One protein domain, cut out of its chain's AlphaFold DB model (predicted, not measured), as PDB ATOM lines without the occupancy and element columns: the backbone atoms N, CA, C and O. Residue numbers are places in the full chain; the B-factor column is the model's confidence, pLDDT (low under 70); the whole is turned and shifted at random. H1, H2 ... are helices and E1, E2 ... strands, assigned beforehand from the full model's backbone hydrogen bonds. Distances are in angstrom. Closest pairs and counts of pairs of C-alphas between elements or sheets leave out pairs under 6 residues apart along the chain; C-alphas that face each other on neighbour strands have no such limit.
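This is residues 67 to 207 of the 210 residues of an uncharacterized protein of Acrocarpospora pleiomorpha (UniProt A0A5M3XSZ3). Two four-stranded sheets, E1 E2 E3 E4 and E6 E5 E7 E8, lie face to face as a sandwich, their strands crossed, and the helices H1 and H2 sit at one end of it. The long link from E6 to E7 comes back beside the free edge of E4, tied to it by short pairings. The printed part has 141 residues, with two named helices and eight named strands in the order E1 H1 H2 E2 E3 E4 E5 E6 E7 E8; both sheets are antiparallel, and the class is mixed, with under half of the residues in named elements. The whole is compact, with a radius of gyration of the C-alphas of 14.6 A and spans of 43 by 32 by 25 A.

Find C-alpha 71 at (189.741, 193.758, 173.938), where E1 begins; it runs to residue 75. Beside it look for E2, residues 116 to 123, 20.0 A long, which bends by 61 degrees at residue 119, then E3, residues 126 to 133, 22.6 A, and E4, residues 138 to 143, 16.9 A. The second sheet holds E6, residues 160 to 166, 17.9 A; E5, residues 149 to 155, 20.6 A; E7, residues 187 to 194, 22.2 A; and E8, residues 204 to 206, ending at C-alpha 206, (197.594, 199.475, 170.629). H1, residues 77 to 89, starts at (203.897, 185.031, 179.682) and is 18.7 A long; H2 is residues 94 to 97.

Begin with E2, E3 and E4, a meander, each strand the antiparallel neighbour of the one before. Look there for N 121 and O 128 at 2.9 A in the hairpin E2 and E3, and N 140 and O 131 at 2.9 A in the hairpin E3 and E4; E1 is the antiparallel neighbour of E2, with N 73 and O 120 at 2.8 A, within hydrogen-bond range. Across the sandwich, the closest C-alphas of E3 and E7, Leu 130 and Ala 191, are 4.9 A apart, and the strands of the two sheets stand at 42 degrees. In the second sheet find N 152 and O 190 at 3.0 A between E5 and E7, N 151 and O 164 at 2.8 A in the hairpin E5 and E6, and N 193 and O 205 at 2.9 A in the hairpin E7 and E8. H1 is on the first sheet at a height of 10.0 A, making two layers, a helix over a sheet, and runs along the strands, at 21 degrees to E2 on the local plane. H2 is only just not on that sheet, with 4 pairs of C-alphas within 10 A. In H1 every O i to N i+4 pair is within hydrogen-bond range; H2 is too short for one.

The C-alphas farthest apart, Glu 89 and Gly 199, are 44.9 A from each other. The printed part has no cut. The links H2 to E2 and E6 to E7 are long; in the second, residues 176 to 177 and 181 to 182 pair with E4. Mean pLDDT of the printed part is 82.5, and residues 91, 167 to 174, 185 and 198 are under 70.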
ATOM      1  N   GLU A  67     188.563 199.727 179.683       85.62
ATOM      2  CA  GLU A  67     187.561 200.756 180.011       85.62
ATOM      3  C   GLU A  67     186.950 201.437 178.770       85.62
ATOM      4  O   GLU A  67     185.817 201.907 178.829       85.62
ATOM      5  N   ASP A  68     187.662 201.453 177.636       80.00
ATOM      6  CA  ASP A  68     187.169 201.956 176.344       80.00
ATOM      7  C   ASP A  68     186.403 200.899 175.518       80.00
ATOM      8  O   ASP A  68     186.045 201.150 174.369       80.00
ATOM      9  N   GLY A  69     186.156 199.714 176.087       83.62
ATOM     10  CA  GLY A  69     185.471 198.598 175.432       83.62
ATOM     11  C   GLY A  69     186.334 197.793 174.453       83.62
ATOM     12  O   GLY A  69     185.849 196.801 173.910       83.62
ATOM     13  N   SER A  70     187.599 198.172 174.233       85.06
ATOM     14  CA  SER A  70     188.535 197.371 173.433       85.06
ATOM     15  C   SER A  70     188.954 196.087 174.159       85.06
ATOM     16  O   SER A  70     188.888 195.994 175.391       85.06
ATOM     17  N   VAL A  71     189.390 195.080 173.398       90.50
ATOM     18  CA  VAL A  71     189.741 193.758 173.938       90.50
ATOM     19  C   VAL A  71     191.192 193.414 173.610       90.50
ATOM     20  O   VAL A  71     191.562 193.282 172.447       90.50
ATOM     21  N   ASP A  72     192.022 193.238 174.639       89.00
ATOM     22  CA  ASP A  72     193.355 192.653 174.505       89.00
ATOM     23  C   ASP A  72     193.282 191.130 174.683       89.00
ATOM     24  O   ASP A  72     192.859 190.635 175.730       89.00
ATOM     25  N   THR A  73     193.789 190.379 173.709       90.06
ATOM     26  CA  THR A  73     194.144 188.964 173.880       90.06
ATOM     27  C   THR A  73     195.660 188.850 174.009       90.06
ATOM     28  O   THR A  73     196.400 189.259 173.115       90.06
ATOM     29  N   ILE A  74     196.144 188.306 175.123       87.69
ATOM     30  CA  ILE A  74     197.572 188.236 175.463       87.69
ATOM     31  C   ILE A  74     197.970 186.773 175.650       87.69
ATOM     32  O   ILE A  74     197.351 186.071 176.451       87.69
ATOM     33  N   ALA A  75     198.995 186.304 174.936       88.69
ATOM     34  CA  ALA A  75     199.546 184.964 175.133       88.69
ATOM     35  C   ALA A  75     200.138 184.787 176.544       88.69
ATOM     36  O   ALA A  75     200.593 185.751 177.162       88.69
ATOM     37  N   ASP A  76     200.156 183.558 177.069       88.81
ATOM     38  CA  ASP A  76     200.665 183.318 178.417       88.81
ATOM     39  C   ASP A  76     202.151 183.722 178.528       88.81
ATOM     40  O   ASP A  76     202.968 183.270 177.714       88.81
ATOM     41  N   PRO A  77     202.534 184.526 179.542       85.38
ATOM     42  CA  PRO A  77     203.897 185.031 179.682       85.38
ATOM     43  C   PRO A  77     204.991 183.957 179.694       85.38
ATOM     44  O   PRO A  77     206.108 184.237 179.266       85.38
ATOM     45  N   LYS A  78     204.700 182.723 180.139       87.25
ATOM     46  CA  LYS A  78     205.683 181.626 180.113       87.25
ATOM     47  C   LYS A  78     205.913 181.095 178.700       87.25
ATOM     48  O   LYS A  78     207.053 180.830 178.332       87.25
ATOM     49  N   ALA A  79     204.851 180.968 177.908       87.50
ATOM     50  CA  ALA A  79     204.947 180.535 176.518       87.50
ATOM     51  C   ALA A  79     205.602 181.624 175.642       87.50
ATOM     52  O   ALA A  79     206.446 181.323 174.803       87.50
ATOM     53  N   VAL A  80     205.306 182.898 175.923       84.94
ATOM     54  CA  VAL A  80     206.017 184.066 175.370       84.94
ATOM     55  C   VAL A  80     207.512 184.051 175.707       84.94
ATOM     56  O   VAL A  80     208.339 184.273 174.823       84.94
ATOM     57  N   ALA A  81     207.883 183.761 176.959       85.00
ATOM     58  CA  ALA A  81     209.288 183.662 177.356       85.00
ATOM     59  C   ALA A  81     210.007 182.499 176.651       85.00
ATOM     60  O   ALA A  81     211.113 182.688 176.149       85.00
ATOM     61  N   ALA A  82     209.362 181.332 176.540       85.62
ATOM     62  CA  ALA A  82     209.920 180.167 175.853       85.62
ATOM     63  C   ALA A  82     210.228 180.438 174.367       85.62
ATOM     64  O   ALA A  82     211.275 180.018 173.880       85.62
ATOM     65  N   LEU A  83     209.378 181.197 173.665       85.38
ATOM     66  CA  LEU A  83     209.635 181.615 172.279       85.38
ATOM     67  C   LEU A  83     210.877 182.508 172.145       85.38
ATOM     68  O   LEU A  83     211.649 182.334 171.204       85.38
ATOM     69  N   ARG A  84     211.098 183.437 173.087       80.94
ATOM     70  CA  ARG A  84     212.325 184.253 173.127       80.94
ATOM     71  C   ARG A  84     213.565 183.423 173.464       80.94
ATOM     72  O   ARG A  84     214.625 183.689 172.910       80.94
ATOM     73  N   SER A  85     213.453 182.413 174.331       82.06
ATOM     74  CA  SER A  85     214.555 181.477 174.597       82.06
ATOM     75  C   SER A  85     214.920 180.670 173.347       82.06
ATOM     76  O   SER A  85     216.079 180.685 172.945       82.06
ATOM     77  N   ALA A  86     213.934 180.068 172.671       79.06
ATOM     78  CA  ALA A  86     214.153 179.331 171.425       79.06
ATOM     79  C   ALA A  86     214.785 180.210 170.326       79.06
ATOM     80  O   ALA A  86     215.669 179.758 169.604       79.06
ATOM     81  N   ALA A  87     214.409 181.492 170.243       77.25
ATOM     82  CA  ALA A  87     214.991 182.442 169.291       77.25
ATOM     83  C   ALA A  87     216.504 182.676 169.473       77.25
ATOM     84  O   ALA A  87     217.218 182.943 168.502       77.25
ATOM     85  N   LEU A  88     216.996 182.577 170.714       73.31
ATOM     86  CA  LEU A  88     218.420 182.682 171.041       73.31
ATOM     87  C   LEU A  88     219.179 181.375 170.762       73.31
ATOM     88  O   LEU A  88     220.375 181.425 170.482       73.31
ATOM     89  N   GLU A  89     218.497 180.229 170.808       74.38
ATOM     90  CA  GLU A  89     219.066 178.905 170.522       74.38
ATOM     91  C   GLU A  89     219.115 178.597 169.011       74.38
ATOM     92  O   GLU A  89     220.101 178.036 168.535       74.38
ATOM     93  N   GLU A  90     218.104 179.007 168.233       71.00
ATOM     94  CA  GLU A  90     218.019 178.741 166.784       71.00
ATOM     95  C   GLU A  90     218.874 179.679 165.905       71.00
ATOM     96  O   GLU A  90     219.066 179.398 164.722       71.00
ATOM     97  N   GLY A  91     219.404 180.783 166.450       69.94
ATOM     98  CA  GLY A  91     220.299 181.691 165.719       69.94
ATOM     99  C   GLY A  91     219.613 182.448 164.571       69.94
ATOM    100  O   GLY A  91     219.999 182.318 163.406       69.94
ATOM    101  N   GLY A  92     218.577 183.228 164.896       74.81
ATOM    102  CA  GLY A  92     217.738 183.914 163.906       74.81
ATOM    103  C   GLY A  92     218.420 184.997 163.055       74.81
ATOM    104  O   GLY A  92     219.588 185.337 163.238       74.81
ATOM    105  N   CYS A  93     217.665 185.572 162.110       79.00
ATOM    106  CA  CYS A  93     218.177 186.482 161.069       79.00
ATOM    107  C   CYS A  93     218.795 187.799 161.567       79.00
ATOM    108  O   CYS A  93     219.409 188.524 160.779       79.00
ATOM    109  N   GLY A  94     218.679 188.119 162.857       79.56
ATOM    110  CA  GLY A  94     219.287 189.315 163.428       79.56
ATOM    111  C   GLY A  94     218.777 190.589 162.753       79.56
ATOM    112  O   GLY A  94     217.657 190.661 162.255       79.56
ATOM    113  N   TYR A  95     219.649 191.585 162.626       81.31
ATOM    114  CA  TYR A  95     219.343 192.816 161.890       81.31
ATOM    115  C   TYR A  95     219.142 192.608 160.369       81.31
ATOM    116  O   TYR A  95     218.772 193.550 159.671       81.31
ATOM    117  N   ALA A  96     219.377 191.412 159.805       81.75
ATOM    118  CA  ALA A  96     219.207 191.182 158.363       81.75
ATOM    119  C   ALA A  96     217.728 191.132 157.928       81.75
ATOM    120  O   ALA A  96     217.432 191.329 156.742       81.75
ATOM    121  N   CYS A  97     216.814 190.901 158.877       81.25
ATOM    122  CA  CYS A  97     215.366 190.952 158.682       81.25
ATOM    123  C   CYS A  97     214.708 192.276 159.115       81.25
ATOM    124  O   CYS A  97     213.527 192.468 158.824       81.25
ATOM    125  N   ASP A  98     215.446 193.226 159.706       84.56
ATOM    126  CA  ASP A  98     214.919 194.572 159.966       84.56
ATOM    127  C   ASP A  98     214.456 195.249 158.665       84.56
ATOM    128  O   ASP A  98     215.131 195.219 157.628       84.56
ATOM    129  N   GLY A  99     213.281 195.880 158.717       79.50
ATOM    130  CA  GLY A  99     212.739 196.644 157.594       79.50
ATOM    131  C   GLY A  99     212.230 195.797 156.417       79.50
ATOM    132  O   GLY A  99     211.870 196.367 155.388       79.50
ATOM    133  N   LYS A 100     212.192 194.462 156.529       84.19
ATOM    134  CA  LYS A 100     211.716 193.564 155.459       84.19
ATOM    135  C   LYS A 100     210.219 193.280 155.582       84.19
ATOM    136  O   LYS A 100     209.680 193.266 156.686       84.19
ATOM    137  N   ASP A 101     209.557 193.018 154.457       82.75
ATOM    138  CA  ASP A 101     208.182 192.505 154.446       82.75
ATOM    139  C   ASP A 101     208.162 191.041 154.942       82.75
ATOM    140  O   ASP A 101     208.876 190.205 154.376       82.75
ATOM    141  N   PRO A 102     207.358 190.704 155.969       79.06
ATOM    142  CA  PRO A 102     207.286 189.348 156.514       79.06
ATOM    143  C   PRO A 102     206.742 188.302 155.529       79.06
ATOM    144  O   PRO A 102     206.980 187.113 155.731       79.06
ATOM    145  N   ASN A 103     206.024 188.706 154.473       73.38
ATOM    146  CA  ASN A 103     205.435 187.771 153.509       73.38
ATOM    147  C   ASN A 103     206.422 187.327 152.414       73.38
ATOM    148  O   ASN A 103     206.259 186.242 151.858       73.38
ATOM    149  N   SER A 104     207.433 188.145 152.098       78.62
ATOM    150  CA  SER A 104     208.397 187.893 151.012       78.62
ATOM    151  C   SER A 104     209.830 187.609 151.477       78.62
ATOM    152  O   SER A 104     210.643 187.128 150.688       78.62
ATOM    153  N   TYR A 105     210.165 187.867 152.745       82.75
ATOM    154  CA  TYR A 105     211.501 187.591 153.273       82.75
ATOM    155  C   TYR A 105     211.729 186.101 153.571       82.75
ATOM    156  O   TYR A 105     210.919 185.450 154.231       82.75
ATOM    157  N   VAL A 106     212.878 185.578 153.136       80.62
ATOM    158  CA  VAL A 106     213.303 184.180 153.311       80.62
ATOM    159  C   VAL A 106     214.625 184.146 154.081       80.62
ATOM    160  O   VAL A 106     215.607 184.738 153.638       80.62
ATOM    161  N   TRP A 107     214.674 183.411 155.197       77.19
ATOM    162  CA  TRP A 107     215.892 183.166 155.979       77.19
ATOM    163  C   TRP A 107     216.280 181.688 155.918       77.19
ATOM    164  O   TRP A 107     215.435 180.823 156.141       77.19
ATOM    165  N   ASN A 108     217.543 181.388 155.598       74.19
ATOM    166  CA  ASN A 108     218.072 180.018 155.485       74.19
ATOM    167  C   ASN A 108     217.164 179.058 154.678       74.19
ATOM    168  O   ASN A 108     216.974 177.902 155.041       74.19
ATOM    169  N   GLY A 109     216.573 179.554 153.582       73.00
ATOM    170  CA  GLY A 109     215.674 178.776 152.719       73.00
ATOM    171  C   GLY A 109     214.234 178.618 153.228       73.00
ATOM    172  O   GLY A 109     213.497 177.790 152.699       73.00
ATOM    173  N   SER A 110     213.790 179.384 154.230       70.25
ATOM    174  CA  SER A 110     212.391 179.388 154.690       70.25
ATOM    175  C   SER A 110     211.920 180.773 155.144       70.25
ATOM    176  O   SER A 110     212.612 181.463 155.893       70.25
ATOM    177  N   THR A 111     210.718 181.177 154.720       77.75
ATOM    178  CA  THR A 111     210.020 182.369 155.246       77.75
ATOM    179  C   THR A 111     209.774 182.234 156.748       77.75
ATOM    180  O   THR A 111     209.857 181.129 157.278       77.75
ATOM    181  N   CYS A 112     209.478 183.321 157.466       79.06
ATOM    182  CA  CYS A 112     209.233 183.307 158.920       79.06
ATOM    183  C   CYS A 112     207.851 182.701 159.283       79.06
ATOM    184  O   CYS A 112     207.018 183.347 159.911       79.06
ATOM    185  N   ASN A 113     207.576 181.467 158.840       77.69
ATOM    186  CA  ASN A 113     206.279 180.786 158.941       77.69
ATOM    187  C   ASN A 113     205.978 180.160 160.317       77.69
ATOM    188  O   ASN A 113     204.852 179.754 160.572       77.69
ATOM    189  N   ASP A 114     206.947 180.130 161.229       81.06
ATOM    190  CA  ASP A 114     206.755 179.865 162.665       81.06
ATOM    191  C   ASP A 114     206.156 181.066 163.435       81.06
ATOM    192  O   ASP A 114     206.132 181.071 164.662       81.06
ATOM    193  N   ALA A 115     205.665 182.099 162.738       86.38
ATOM    194  CA  ALA A 115     205.200 183.337 163.355       86.38
ATOM    195  C   ALA A 115     203.812 183.254 164.000       86.38
ATOM    196  O   ALA A 115     202.776 183.183 163.327       86.38
ATOM    197  N   VAL A 116     203.774 183.410 165.318       89.62
ATOM    198  CA  VAL A 116     202.577 183.249 166.155       89.62
ATOM    199  C   VAL A 116     202.093 184.590 166.706       89.62
ATOM    200  O   VAL A 116     202.889 185.502 166.925       89.62
ATOM    201  N   THR A 117     200.782 184.736 166.925       92.38
ATOM    202  CA  THR A 117     200.213 185.931 167.575       92.38
ATOM    203  C   THR A 117     200.536 185.898 169.065       92.38
ATOM    204  O   THR A 117     199.955 185.103 169.798       92.38
ATOM    205  N   VAL A 118     201.439 186.767 169.517       92.94
ATOM    206  CA  VAL A 118     201.810 186.891 170.940       92.94
ATOM    207  C   VAL A 118     200.906 187.870 171.688       92.94
ATOM    208  O   VAL A 118     200.648 187.698 172.878       92.94
ATOM    209  N   MET A 119     200.374 188.874 170.988       93.44
ATOM    210  CA  MET A 119     199.339 189.777 171.497       93.44
ATOM    211  C   MET A 119     198.391 190.169 170.369       93.44
ATOM    212  O   MET A 119     198.807 190.280 169.217       93.44
ATOM    213  N   ARG A 120     197.135 190.445 170.696       93.81
ATOM    214  CA  ARG A 120     196.139 191.007 169.786       93.81
ATOM    215  C   ARG A 120     195.312 192.054 170.519       93.81
ATOM    216  O   ARG A 120     195.031 191.889 171.699       93.81
ATOM    217  N   HIS A 121     194.961 193.120 169.819       94.12
ATOM    218  CA  HIS A 121     194.114 194.202 170.301       94.12
ATOM    219  C   HIS A 121     192.968 194.391 169.307       94.12
ATOM    220  O   HIS A 121     193.216 194.782 168.165       94.12
ATOM    221  N   ASP A 122     191.746 194.068 169.717       91.69
ATOM    222  CA  ASP A 122     190.529 194.169 168.913       91.69
ATOM    223  C   ASP A 122     189.771 195.464 169.245       91.69
ATOM    224  O   ASP A 122     189.548 195.803 170.411       91.69
ATOM    225  N   VAL A 123     189.392 196.194 168.194       88.38
ATOM    226  CA  VAL A 123     188.731 197.505 168.246       88.38
ATOM    227  C   VAL A 123     187.636 197.516 167.185       88.38
ATOM    228  O   VAL A 123     187.928 197.550 165.989       88.38
ATOM    229  N   GLU A 124     186.372 197.487 167.608       85.12
ATOM    230  CA  GLU A 124     185.214 197.350 166.713       85.12
ATOM    231  C   GLU A 124     185.356 196.125 165.776       85.12
ATOM    232  O   GLU A 124     185.402 194.989 166.238       85.12
ATOM    233  N   ASN A 125     185.450 196.354 164.461       84.00
ATOM    234  CA  ASN A 125     185.639 195.338 163.419       84.00
ATOM    235  C   ASN A 125     187.088 195.312 162.881       84.00
ATOM    236  O   ASN A 125     187.335 194.902 161.746       84.00
ATOM    237  N   ARG A 126     188.049 195.818 163.661       87.31
ATOM    238  CA  ARG A 126     189.474 195.943 163.319       87.31
ATOM    239  C   ARG A 126     190.324 195.296 164.405       87.31
ATOM    240  O   ARG A 126     189.896 195.165 165.547       87.31
ATOM    241  N   TYR A 127     191.559 194.947 164.062       91.06
ATOM    242  CA  TYR A 127     192.523 194.445 165.037       91.06
ATOM    243  C   TYR A 127     193.945 194.919 164.749       91.06
ATOM    244  O   TYR A 127     194.274 195.274 163.615       91.06
ATOM    245  N   ALA A 128     194.791 194.844 165.775       92.94
ATOM    246  CA  ALA A 128     196.245 194.826 165.675       92.94
ATOM    247  C   ALA A 128     196.784 193.566 166.377       92.94
ATOM    248  O   ALA A 128     196.723 193.460 167.599       92.94
ATOM    249  N   GLU A 129     197.298 192.599 165.613       94.12
ATOM    250  CA  GLU A 129     198.086 191.475 166.129       94.12
ATOM    251  C   GLU A 129     199.564 191.868 166.135       94.12
ATOM    252  O   GLU A 129     200.116 192.274 165.111       94.12
ATOM    253  N   LEU A 130     200.227 191.673 167.268       94.25
ATOM    254  CA  LEU A 130     201.671 191.530 167.316       94.25
ATOM    255  C   LEU A 130     202.001 190.060 167.054       94.25
ATOM    256  O   LEU A 130     201.605 189.182 167.829       94.25
ATOM    257  N   ARG A 131     202.729 189.792 165.969       92.44
ATOM    258  CA  ARG A 131     203.259 188.461 165.666       92.44
ATOM    259  C   ARG A 131     204.752 188.395 165.947       92.44
ATOM    260  O   ARG A 131     205.455 189.392 165.792       92.44
ATOM    261  N   TYR A 132     205.212 187.215 166.350       90.38
ATOM    262  CA  TYR A 132     206.609 186.919 166.646       90.38
ATOM    263  C   TYR A 132     207.009 185.582 166.027       90.38
ATOM    264  O   TYR A 132     206.293 184.597 166.202       90.38
ATOM    265  N   SER A 133     208.149 185.547 165.342       88.06
ATOM    266  CA  SER A 133     208.822 184.318 164.904       88.06
ATOM    267  C   SER A 133     210.052 184.105 165.778       88.06
ATOM    268  O   SER A 133     210.908 184.991 165.851       88.06
ATOM    269  N   SER A 134     210.153 182.936 166.420       85.31
ATOM    270  CA  SER A 134     211.339 182.576 167.203       85.31
ATOM    271  C   SER A 134     212.533 182.348 166.283       85.31
ATOM    272  O   SER A 134     213.580 182.954 166.478       85.31
ATOM    273  N   ARG A 135     212.353 181.586 165.202       81.75
ATOM    274  CA  ARG A 135     213.441 181.222 164.283       81.75
ATOM    275  C   ARG A 135     214.010 182.413 163.515       81.75
ATOM    276  O   ARG A 135     215.162 182.392 163.096       81.75
ATOM    277  N   CYS A 136     213.213 183.459 163.308       83.44
ATOM    278  CA  CYS A 136     213.686 184.729 162.766       83.44
ATOM    279  C   CYS A 136     214.074 185.744 163.864       83.44
ATOM    280  O   CYS A 136     214.616 186.794 163.537       83.44
ATOM    281  N   ALA A 137     213.829 185.454 165.148       86.94
ATOM    282  CA  ALA A 137     214.020 186.368 166.279       86.94
ATOM    283  C   ALA A 137     213.433 187.769 166.010       86.94
ATOM    284  O   ALA A 137     214.099 188.787 166.196       86.94
ATOM    285  N   THR A 138     212.213 187.841 165.468       88.81
ATOM    286  CA  THR A 138     211.673 189.093 164.916       88.81
ATOM    287  C   THR A 138     210.173 189.245 165.143       88.81
ATOM    288  O   THR A 138     209.411 188.273 165.102       88.81
ATOM    289  N   ALA A 139     209.762 190.486 165.397       91.31
ATOM    290  CA  ALA A 139     208.398 190.889 165.701       91.31
ATOM    291  C   ALA A 139     207.837 191.796 164.600       91.31
ATOM    292  O   ALA A 139     208.557 192.618 164.030       91.31
ATOM    293  N   TRP A 140     206.537 191.708 164.322       92.44
ATOM    294  CA  TRP A 140     205.871 192.636 163.407       92.44
ATOM    295  C   TRP A 140     204.384 192.796 163.704       92.44
ATOM    296  O   TRP A 140     203.753 191.966 164.359       92.44
ATOM    297  N   THR A 141     203.816 193.895 163.215       92.69
ATOM    298  CA  THR A 141     202.391 194.190 163.350       92.69
ATOM    299  C   THR A 141     201.630 193.686 162.135       92.69
ATOM    300  O   THR A 141     201.988 193.991 160.997       92.69
ATOM    301  N   ARG A 142     200.539 192.969 162.386       91.00
ATOM    302  CA  ARG A 142     199.458 192.723 161.435       91.00
ATOM    303  C   ARG A 142     198.249 193.526 161.879       91.00
ATOM    304  O   ARG A 142     197.887 193.482 163.049       91.00
ATOM    305  N   THR A 143     197.569 194.181 160.961       89.25
ATOM    306  CA  THR A 143     196.232 194.724 161.199       89.25
ATOM    307  C   THR A 143     195.253 194.178 160.169       89.25
ATOM    308  O   THR A 143     195.658 193.573 159.176       89.25
ATOM    309  N   CYS A 144     193.958 194.403 160.376       82.12
ATOM    310  CA  CYS A 144     192.964 194.256 159.316       82.12
ATOM    311  C   CYS A 144     192.160 195.534 159.112       82.12
ATOM    312  O   CYS A 144     191.967 196.319 160.040       82.12
ATOM    313  N   CYS A 145     191.580 195.612 157.912       72.88
ATOM    314  CA  CYS A 145     190.274 196.216 157.703       72.88
ATOM    315  C   CYS A 145     190.329 197.754 157.669       72.88
ATOM    316  O   CYS A 145     189.715 198.440 158.488       72.88
ATOM    317  N   TYR A 146     191.045 198.269 156.656       72.69
ATOM    318  CA  TYR A 146     191.186 199.693 156.325       72.69
ATOM    319  C   TYR A 146     191.743 200.517 157.499       72.69
ATOM    320  O   TYR A 146     191.030 201.282 158.147       72.69
ATOM    321  N   VAL A 147     193.036 200.326 157.785       74.50
ATOM    322  CA  VAL A 147     193.796 201.031 158.832       74.50
ATOM    323  C   VAL A 147     195.265 201.173 158.444       74.50
ATOM    324  O   VAL A 147     195.819 200.342 157.722       74.50
ATOM    325  N   ARG A 148     195.935 202.190 158.994       83.44
ATOM    326  CA  ARG A 148     197.403 202.246 159.004       83.44
ATOM    327  C   ARG A 148     197.913 201.324 160.114       83.44
ATOM    328  O   ARG A 148     197.394 201.364 161.229       83.44
ATOM    329  N   ALA A 149     198.918 200.510 159.814       87.69
ATOM    330  CA  ALA A 149     199.565 199.631 160.789       87.69
ATOM    331  C   ALA A 149     200.800 200.321 161.385       87.69
ATOM    332  O   ALA A 149     201.555 200.944 160.637       87.69
ATOM    333  N   GLY A 150     201.028 200.190 162.694       90.44
ATOM    334  CA  GLY A 150     202.191 200.751 163.390       90.44
ATOM    335  C   GLY A 150     202.812 199.752 164.366       90.44
ATOM    336  O   GLY A 150     202.131 199.266 165.265       90.44
ATOM    337  N   GLY A 151     204.101 199.459 164.196       91.75
ATOM    338  CA  GLY A 151     204.888 198.577 165.055       91.75
ATOM    339  C   GLY A 151     205.957 199.370 165.797       91.75
ATOM    340  O   GLY A 151     206.772 200.051 165.173       91.75
ATOM    341  N   PHE A 152     205.955 199.292 167.127       91.44
ATOM    342  CA  PHE A 152     206.787 200.128 167.997       91.44
ATOM    343  C   PHE A 152     207.662 199.256 168.903       91.44
ATOM    344  O   PHE A 152     207.130 198.479 169.696       91.44
ATOM    345  N   GLY A 153     208.986 199.401 168.809       89.38
ATOM    346  CA  GLY A 153     209.961 198.701 169.649       89.38
ATOM    347  C   GLY A 153     210.564 199.612 170.720       89.38
ATOM    348  O   GLY A 153     210.986 200.738 170.441       89.38
ATOM    349  N   TYR A 154     210.638 199.117 171.953       89.50
ATOM    350  CA  TYR A 154     211.096 199.837 173.143       89.50
ATOM    351  C   TYR A 154     212.197 199.057 173.865       89.50
ATOM    352  O   TYR A 154     212.106 197.843 174.003       89.50
ATOM    353  N   ALA A 155     213.211 199.742 174.391       86.06
ATOM    354  CA  ALA A 155     214.149 199.129 175.329       86.06
ATOM    355  C   ALA A 155     213.477 198.811 176.678       86.06
ATOM    356  O   ALA A 155     212.436 199.377 177.014       86.06
ATOM    357  N   ALA A 156     214.115 197.960 177.488       82.31
ATOM    358  CA  ALA A 156     213.647 197.587 178.828       82.31
ATOM    359  C   ALA A 156     213.400 198.780 179.785       82.31
ATOM    360  O   ALA A 156     212.581 198.680 180.692       82.31
ATOM    361  N   ASN A 157     214.045 199.932 179.562       84.50
ATOM    362  CA  ASN A 157     213.791 201.178 180.304       84.50
ATOM    363  C   ASN A 157     212.551 201.963 179.804       84.50
ATOM    364  O   ASN A 157     212.309 203.085 180.245       84.50
ATOM    365  N   GLY A 158     211.796 201.420 178.845       84.19
ATOM    366  CA  GLY A 158     210.604 202.026 178.252       84.19
ATOM    367  C   GLY A 158     210.857 203.023 177.115       84.19
ATOM    368  O   GLY A 158     209.884 203.434 176.477       84.19
ATOM    369  N   THR A 159     212.111 203.397 176.824       87.69
ATOM    370  CA  THR A 159     212.464 204.314 175.725       87.69
ATOM    371  C   THR A 159     212.219 203.660 174.364       87.69
ATOM    372  O   THR A 159     212.680 202.546 174.116       87.69
ATOM    373  N   GLN A 160     211.526 204.356 173.458       89.62
ATOM    374  CA  GLN A 160     211.313 203.887 172.086       89.62
ATOM    375  C   GLN A 160     212.639 203.870 171.316       89.62
ATOM    376  O   GLN A 160     213.373 204.856 171.324       89.62
ATOM    377  N   ARG A 161     212.945 202.747 170.660       84.38
ATOM    378  CA  ARG A 161     214.169 202.548 169.869       84.38
ATOM    379  C   ARG A 161     213.905 202.325 168.386       84.38
ATOM    380  O   ARG A 161     214.748 202.701 167.578       84.38
ATOM    381  N   SER A 162     212.763 201.746 168.032       82.81
ATOM    382  CA  SER A 162     212.363 201.522 166.644       82.81
ATOM    383  C   SER A 162     210.876 201.807 166.453       82.81
ATOM    384  O   SER A 162     210.065 201.671 167.371       82.81
ATOM    385  N   PHE A 163     210.527 202.243 165.248       87.00
ATOM    386  CA  PHE A 163     209.155 202.449 164.810       87.00
ATOM    387  C   PHE A 163     209.083 202.186 163.310       87.00
ATOM    388  O   PHE A 163     209.896 202.705 162.547       87.00
ATOM    389  N   VAL A 164     208.104 201.386 162.904       87.19
ATOM    390  CA  VAL A 164     207.749 201.131 161.508       87.19
ATOM    391  C   VAL A 164     206.252 201.340 161.352       87.19
ATOM    392  O   VAL A 164     205.470 200.922 162.203       87.19
ATOM    393  N   TYR A 165     205.840 201.958 160.252       84.56
ATOM    394  CA  TYR A 165     204.431 202.080 159.902       84.56
ATOM    395  C   TYR A 165     204.205 201.693 158.448       84.56
ATOM    396  O   TYR A 165     205.067 201.905 157.596       84.56
ATOM    397  N   ASN A 166     203.030 201.136 158.164       75.88
ATOM    398  CA  ASN A 166     202.570 200.910 156.804       75.88
ATOM    399  C   ASN A 166     201.409 201.866 156.501       75.88
ATOM    400  O   ASN A 166     200.295 201.700 157.004       75.88
ATOM    401  N   SER A 167     201.689 202.883 155.683       60.44
ATOM    402  CA  SER A 167     200.710 203.856 155.183       60.44
ATOM    403  C   SER A 167     199.979 203.397 153.914       60.44
ATOM    404  O   SER A 167     199.011 204.037 153.516       60.44
ATOM    405  N   GLN A 168     200.394 202.287 153.294       54.03
ATOM    406  CA  GLN A 168     199.768 201.718 152.094       54.03
ATOM    407  C   GLN A 168     198.531 200.854 152.420       54.03
ATOM    408  O   GLN A 168     197.904 200.317 151.512       54.03
ATOM    409  N   GLY A 169     198.138 200.748 153.697       48.72
ATOM    410  CA  GLY A 169     197.019 199.941 154.214       48.72
ATOM    411  C   GLY A 169     195.594 200.379 153.832       48.72
ATOM    412  O   GLY A 169     194.652 200.129 154.577       48.72
ATOM    413  N   VAL A 170     195.423 201.032 152.679       51.59
ATOM    414  CA  VAL A 170     194.139 201.547 152.158       51.59
ATOM    415  C   VAL A 170     193.366 200.466 151.368       51.59
ATOM    416  O   VAL A 170     192.301 200.723 150.810       51.59
ATOM    417  N   TYR A 171     193.886 199.236 151.308       50.56
ATOM    418  CA  TYR A 171     193.282 198.127 150.567       50.56
ATOM    419  C   TYR A 171     192.110 197.477 151.318       50.56
ATOM    420  O   TYR A 171     192.163 197.235 152.524       50.56
ATOM    421  N   PHE A 172     191.043 197.175 150.576       52.66
ATOM    422  CA  PHE A 172     189.844 196.512 151.088       52.66
ATOM    423  C   PHE A 172     190.135 195.072 151.543       52.66
ATOM    424  O   PHE A 172     190.745 194.299 150.808       52.66
ATOM    425  N   GLY A 173     189.632 194.701 152.726       59.28
ATOM    426  CA  GLY A 173     189.524 193.317 153.219       59.28
ATOM    427  C   GLY A 173     190.825 192.613 153.635       59.28
ATOM    428  O   GLY A 173     190.813 191.845 154.595       59.28
ATOM    429  N   SER A 174     191.945 192.867 152.960       67.12
ATOM    430  CA  SER A 174     193.215 192.181 153.226       67.12
ATOM    431  C   SER A 174     193.879 192.628 154.538       67.12
ATOM    432  O   SER A 174     193.866 193.821 154.857       67.12
ATOM    433  N   PRO A 175     194.532 191.713 155.282       73.69
ATOM    434  CA  PRO A 175     195.415 192.087 156.379       73.69
ATOM    435  C   PRO A 175     196.608 192.914 155.886       73.69
ATOM    436  O   PRO A 175     197.230 192.584 154.875       73.69
ATOM    437  N   VAL A 176     196.946 193.964 156.628       82.00
ATOM    438  CA  VAL A 176     198.085 194.849 156.357       82.00
ATOM    439  C   VAL A 176     199.202 194.503 157.332       82.00
ATOM    440  O   VAL A 176     198.953 194.272 158.513       82.00
ATOM    441  N   TRP A 177     200.440 194.482 156.853       86.12
ATOM    442  CA  TRP A 177     201.610 194.136 157.656       86.12
ATOM    443  C   TRP A 177     202.567 195.325 157.741       86.12
ATOM    444  O   TRP A 177     202.772 196.027 156.748       86.12
ATOM    445  N   THR A 178     203.178 195.563 158.901       88.88
ATOM    446  CA  THR A 178     204.390 196.392 158.958       88.88
ATOM    447  C   THR A 178     205.586 195.600 158.452       88.88
ATOM    448  O   THR A 178     205.563 194.370 158.407       88.88
ATOM    449  N   ALA A 179     206.671 196.311 158.155       88.38
ATOM    450  CA  ALA A 179     207.978 195.682 158.116       88.38
ATOM    451  C   ALA A 179     208.314 194.994 159.458       88.38
ATOM    452  O   ALA A 179     207.757 195.341 160.508       88.38
ATOM    453  N   MET A 180     209.228 194.031 159.404       89.62
ATOM    454  CA  MET A 180     209.751 193.310 160.562       89.62
ATOM    455  C   MET A 180     210.729 194.152 161.396       89.62
ATOM    456  O   MET A 180     211.416 195.034 160.872       89.62
ATOM    457  N   LEU A 181     210.765 193.859 162.699       88.94
ATOM    458  CA  LEU A 181     211.634 194.457 163.711       88.94
ATOM    459  C   LEU A 181     212.395 193.352 164.458       88.94
ATOM    460  O   LEU A 181     211.788 192.545 165.162       88.94
ATOM    461  N   TYR A 182     213.720 193.325 164.346       85.75
ATOM    462  CA  TYR A 182     214.580 192.361 165.036       85.75
ATOM    463  C   TYR A 182     214.509 192.505 166.566       85.75
ATOM    464  O   TYR A 182     214.730 193.597 167.097       85.75
ATOM    465  N   ASP A 183     214.242 191.401 167.275       80.38
ATOM    466  CA  ASP A 183     214.294 191.302 168.736       80.38
ATOM    467  C   ASP A 183     215.701 190.936 169.211       80.38
ATOM    468  O   ASP A 183     216.110 189.774 169.248       80.38
ATOM    469  N   ALA A 184     216.431 191.958 169.655       70.00
ATOM    470  CA  ALA A 184     217.741 191.836 170.289       70.00
ATOM    471  C   ALA A 184     217.680 191.258 171.727       70.00
ATOM    472  O   ALA A 184     218.388 191.739 172.616       70.00
ATOM    473  N   GLY A 185     216.780 190.301 171.988       67.44
ATOM    474  CA  GLY A 185     216.551 189.616 173.273       67.44
ATOM    475  C   GLY A 185     216.181 190.525 174.455       67.44
ATOM    476  O   GLY A 185     216.224 190.103 175.608       67.44
ATOM    477  N   SER A 186     215.898 191.799 174.187       70.81
ATOM    478  CA  SER A 186     215.859 192.887 175.179       70.81
ATOM    479  C   SER A 186     214.949 194.049 174.768       70.81
ATOM    480  O   SER A 186     214.880 195.076 175.458       70.81
ATOM    481  N   LEU A 187     214.255 193.899 173.636       79.88
ATOM    482  CA  LEU A 187     213.300 194.865 173.123       79.88
ATOM    483  C   LEU A 187     211.886 194.360 173.389       79.88
ATOM    484  O   LEU A 187     211.586 193.180 173.217       79.88
ATOM    485  N   THR A 188     211.018 195.274 173.810       88.50
ATOM    486  CA  THR A 188     209.588 195.013 173.978       88.50
ATOM    487  C   THR A 188     208.781 195.727 172.908       88.50
ATOM    488  O   THR A 188     209.122 196.844 172.515       88.50
ATOM    489  N   TYR A 189     207.706 195.103 172.439       91.19
ATOM    490  CA  TYR A 189     206.994 195.539 171.240       91.19
ATOM    491  C   TYR A 189     205.526 195.836 171.503       91.19
ATOM    492  O   TYR A 189     204.878 195.169 172.307       91.19
ATOM    493  N   LYS A 190     204.994 196.821 170.777       93.62
ATOM    494  CA  LYS A 190     203.556 197.042 170.612       93.62
ATOM    495  C   LYS A 190     203.170 196.940 169.143       93.62
ATOM    496  O   LYS A 190     203.875 197.479 168.287       93.62
ATOM    497  N   ALA A 191     202.020 196.323 168.892       94.25
ATOM    498  CA  ALA A 191     201.294 196.439 167.637       94.25
ATOM    499  C   ALA A 191     200.149 197.441 167.797       94.25
ATOM    500  O   ALA A 191     199.452 197.427 168.812       94.25
ATOM    501  N   CYS A 192     199.958 198.302 166.801       92.69
ATOM    502  CA  CYS A 192     198.936 199.340 166.813       92.69
ATOM    503  C   CYS A 192     198.240 199.493 165.457       92.69
ATOM    504  O   CYS A 192     198.837 199.283 164.397       92.69
ATOM    505  N   LEU A 193     196.990 199.947 165.515       90.94
ATOM    506  CA  LEU A 193     196.209 200.444 164.386       90.94
ATOM    507  C   LEU A 193     195.896 201.931 164.596       90.94
ATOM    508  O   LEU A 193     195.627 202.358 165.719       90.94
ATOM    509  N   ASP A 194     195.938 202.719 163.525       88.38
ATOM    510  CA  ASP A 194     195.497 204.118 163.561       88.38
ATOM    511  C   ASP A 194     193.969 204.170 163.434       88.38
ATOM    512  O   ASP A 194     193.410 203.693 162.439       88.38
ATOM    513  N   ARG A 195     193.282 204.729 164.436       84.50
ATOM    514  CA  ARG A 195     191.832 204.969 164.381       84.50
ATOM    515  C   ARG A 195     191.496 206.119 163.422       84.50
ATOM    516  O   ARG A 195     190.411 206.116 162.840       84.50
ATOM    517  N   ILE A 196     192.428 207.057 163.202       81.56
ATOM    518  CA  ILE A 196     192.274 208.188 162.277       81.56
ATOM    519  C   ILE A 196     192.830 207.822 160.896       81.56
ATOM    520  O   ILE A 196     194.003 207.515 160.708       81.56
ATOM    521  N   LEU A 197     191.961 207.890 159.888       71.88
ATOM    522  CA  LEU A 197     192.267 207.424 158.530       71.88
ATOM    523  C   LEU A 197     192.576 208.574 157.562       71.88
ATOM    524  O   LEU A 197     193.356 208.412 156.622       71.88
ATOM    525  N   ALA A 198     192.003 209.750 157.824       68.88
ATOM    526  CA  ALA A 198     192.167 210.968 157.043       68.88
ATOM    527  C   ALA A 198     192.570 212.139 157.951       68.88
ATOM    528  O   ALA A 198     192.101 212.247 159.081       68.88
ATOM    529  N   GLY A 199     193.429 213.024 157.439       70.31
ATOM    530  CA  GLY A 199     194.029 214.123 158.201       70.31
ATOM    531  C   GLY A 199     195.454 213.829 158.688       70.31
ATOM    532  O   GLY A 199     196.033 212.783 158.387       70.31
ATOM    533  N   SER A 200     196.014 214.801 159.413       71.88
ATOM    534  CA  SER A 200     197.381 214.809 159.962       71.88
ATOM    535  C   SER A 200     197.481 214.343 161.420       71.88
ATOM    536  O   SER A 200     198.584 214.231 161.949       71.88
ATOM    537  N   GLY A 201     196.346 214.088 162.075       79.06
ATOM    538  CA  GLY A 201     196.303 213.433 163.379       79.06
ATOM    539  C   GLY A 201     196.521 211.923 163.264       79.06
ATOM    540  O   GLY A 201     196.211 211.319 162.235       79.06
ATOM    541  N   HIS A 202     197.018 211.335 164.347       82.00
ATOM    542  CA  HIS A 202     197.110 209.894 164.560       82.00
ATOM    543  C   HIS A 202     196.473 209.560 165.907       82.00
ATOM    544  O   HIS A 202     196.706 210.273 166.884       82.00
ATOM    545  N   ASP A 203     195.718 208.470 165.969       88.06
ATOM    546  CA  ASP A 203     195.077 207.981 167.192       88.06
ATOM    547  C   ASP A 203     195.312 206.472 167.306       88.06
ATOM    548  O   ASP A 203     194.551 205.646 166.800       88.06
ATOM    549  N   TRP A 204     196.452 206.118 167.898       89.38
ATOM    550  CA  TRP A 204     196.959 204.749 167.925       89.38
ATOM    551  C   TRP A 204     196.283 203.911 169.013       89.38
ATOM    552  O   TRP A 204     196.642 203.990 170.190       89.38
ATOM    553  N   ALA A 205     195.367 203.033 168.605       90.94
ATOM    554  CA  ALA A 205     194.902 201.941 169.451       90.94
ATOM    555  C   ALA A 205     195.915 200.786 169.377       90.94
ATOM    556  O   ALA A 205     196.286 200.343 168.288       90.94
ATOM    557  N   CYS A 206     196.408 200.330 170.529       92.81
ATOM    558  CA  CYS A 206     197.594 199.475 170.629       92.81
ATOM    559  C   CYS A 206     197.422 198.331 171.623       92.81
ATOM    560  O   CYS A 206     196.850 198.532 172.698       92.81
ATOM    561  N   THR A 207     198.096 197.209 171.357       93.19
ATOM    562  CA  THR A 207     198.357 196.143 172.337       93.19
ATOM    563  C   THR A 207     199.082 196.671 173.588       93.19
ATOM    564  O   THR A 207     199.667 197.768 173.617       93.19
TER     565      THR A 207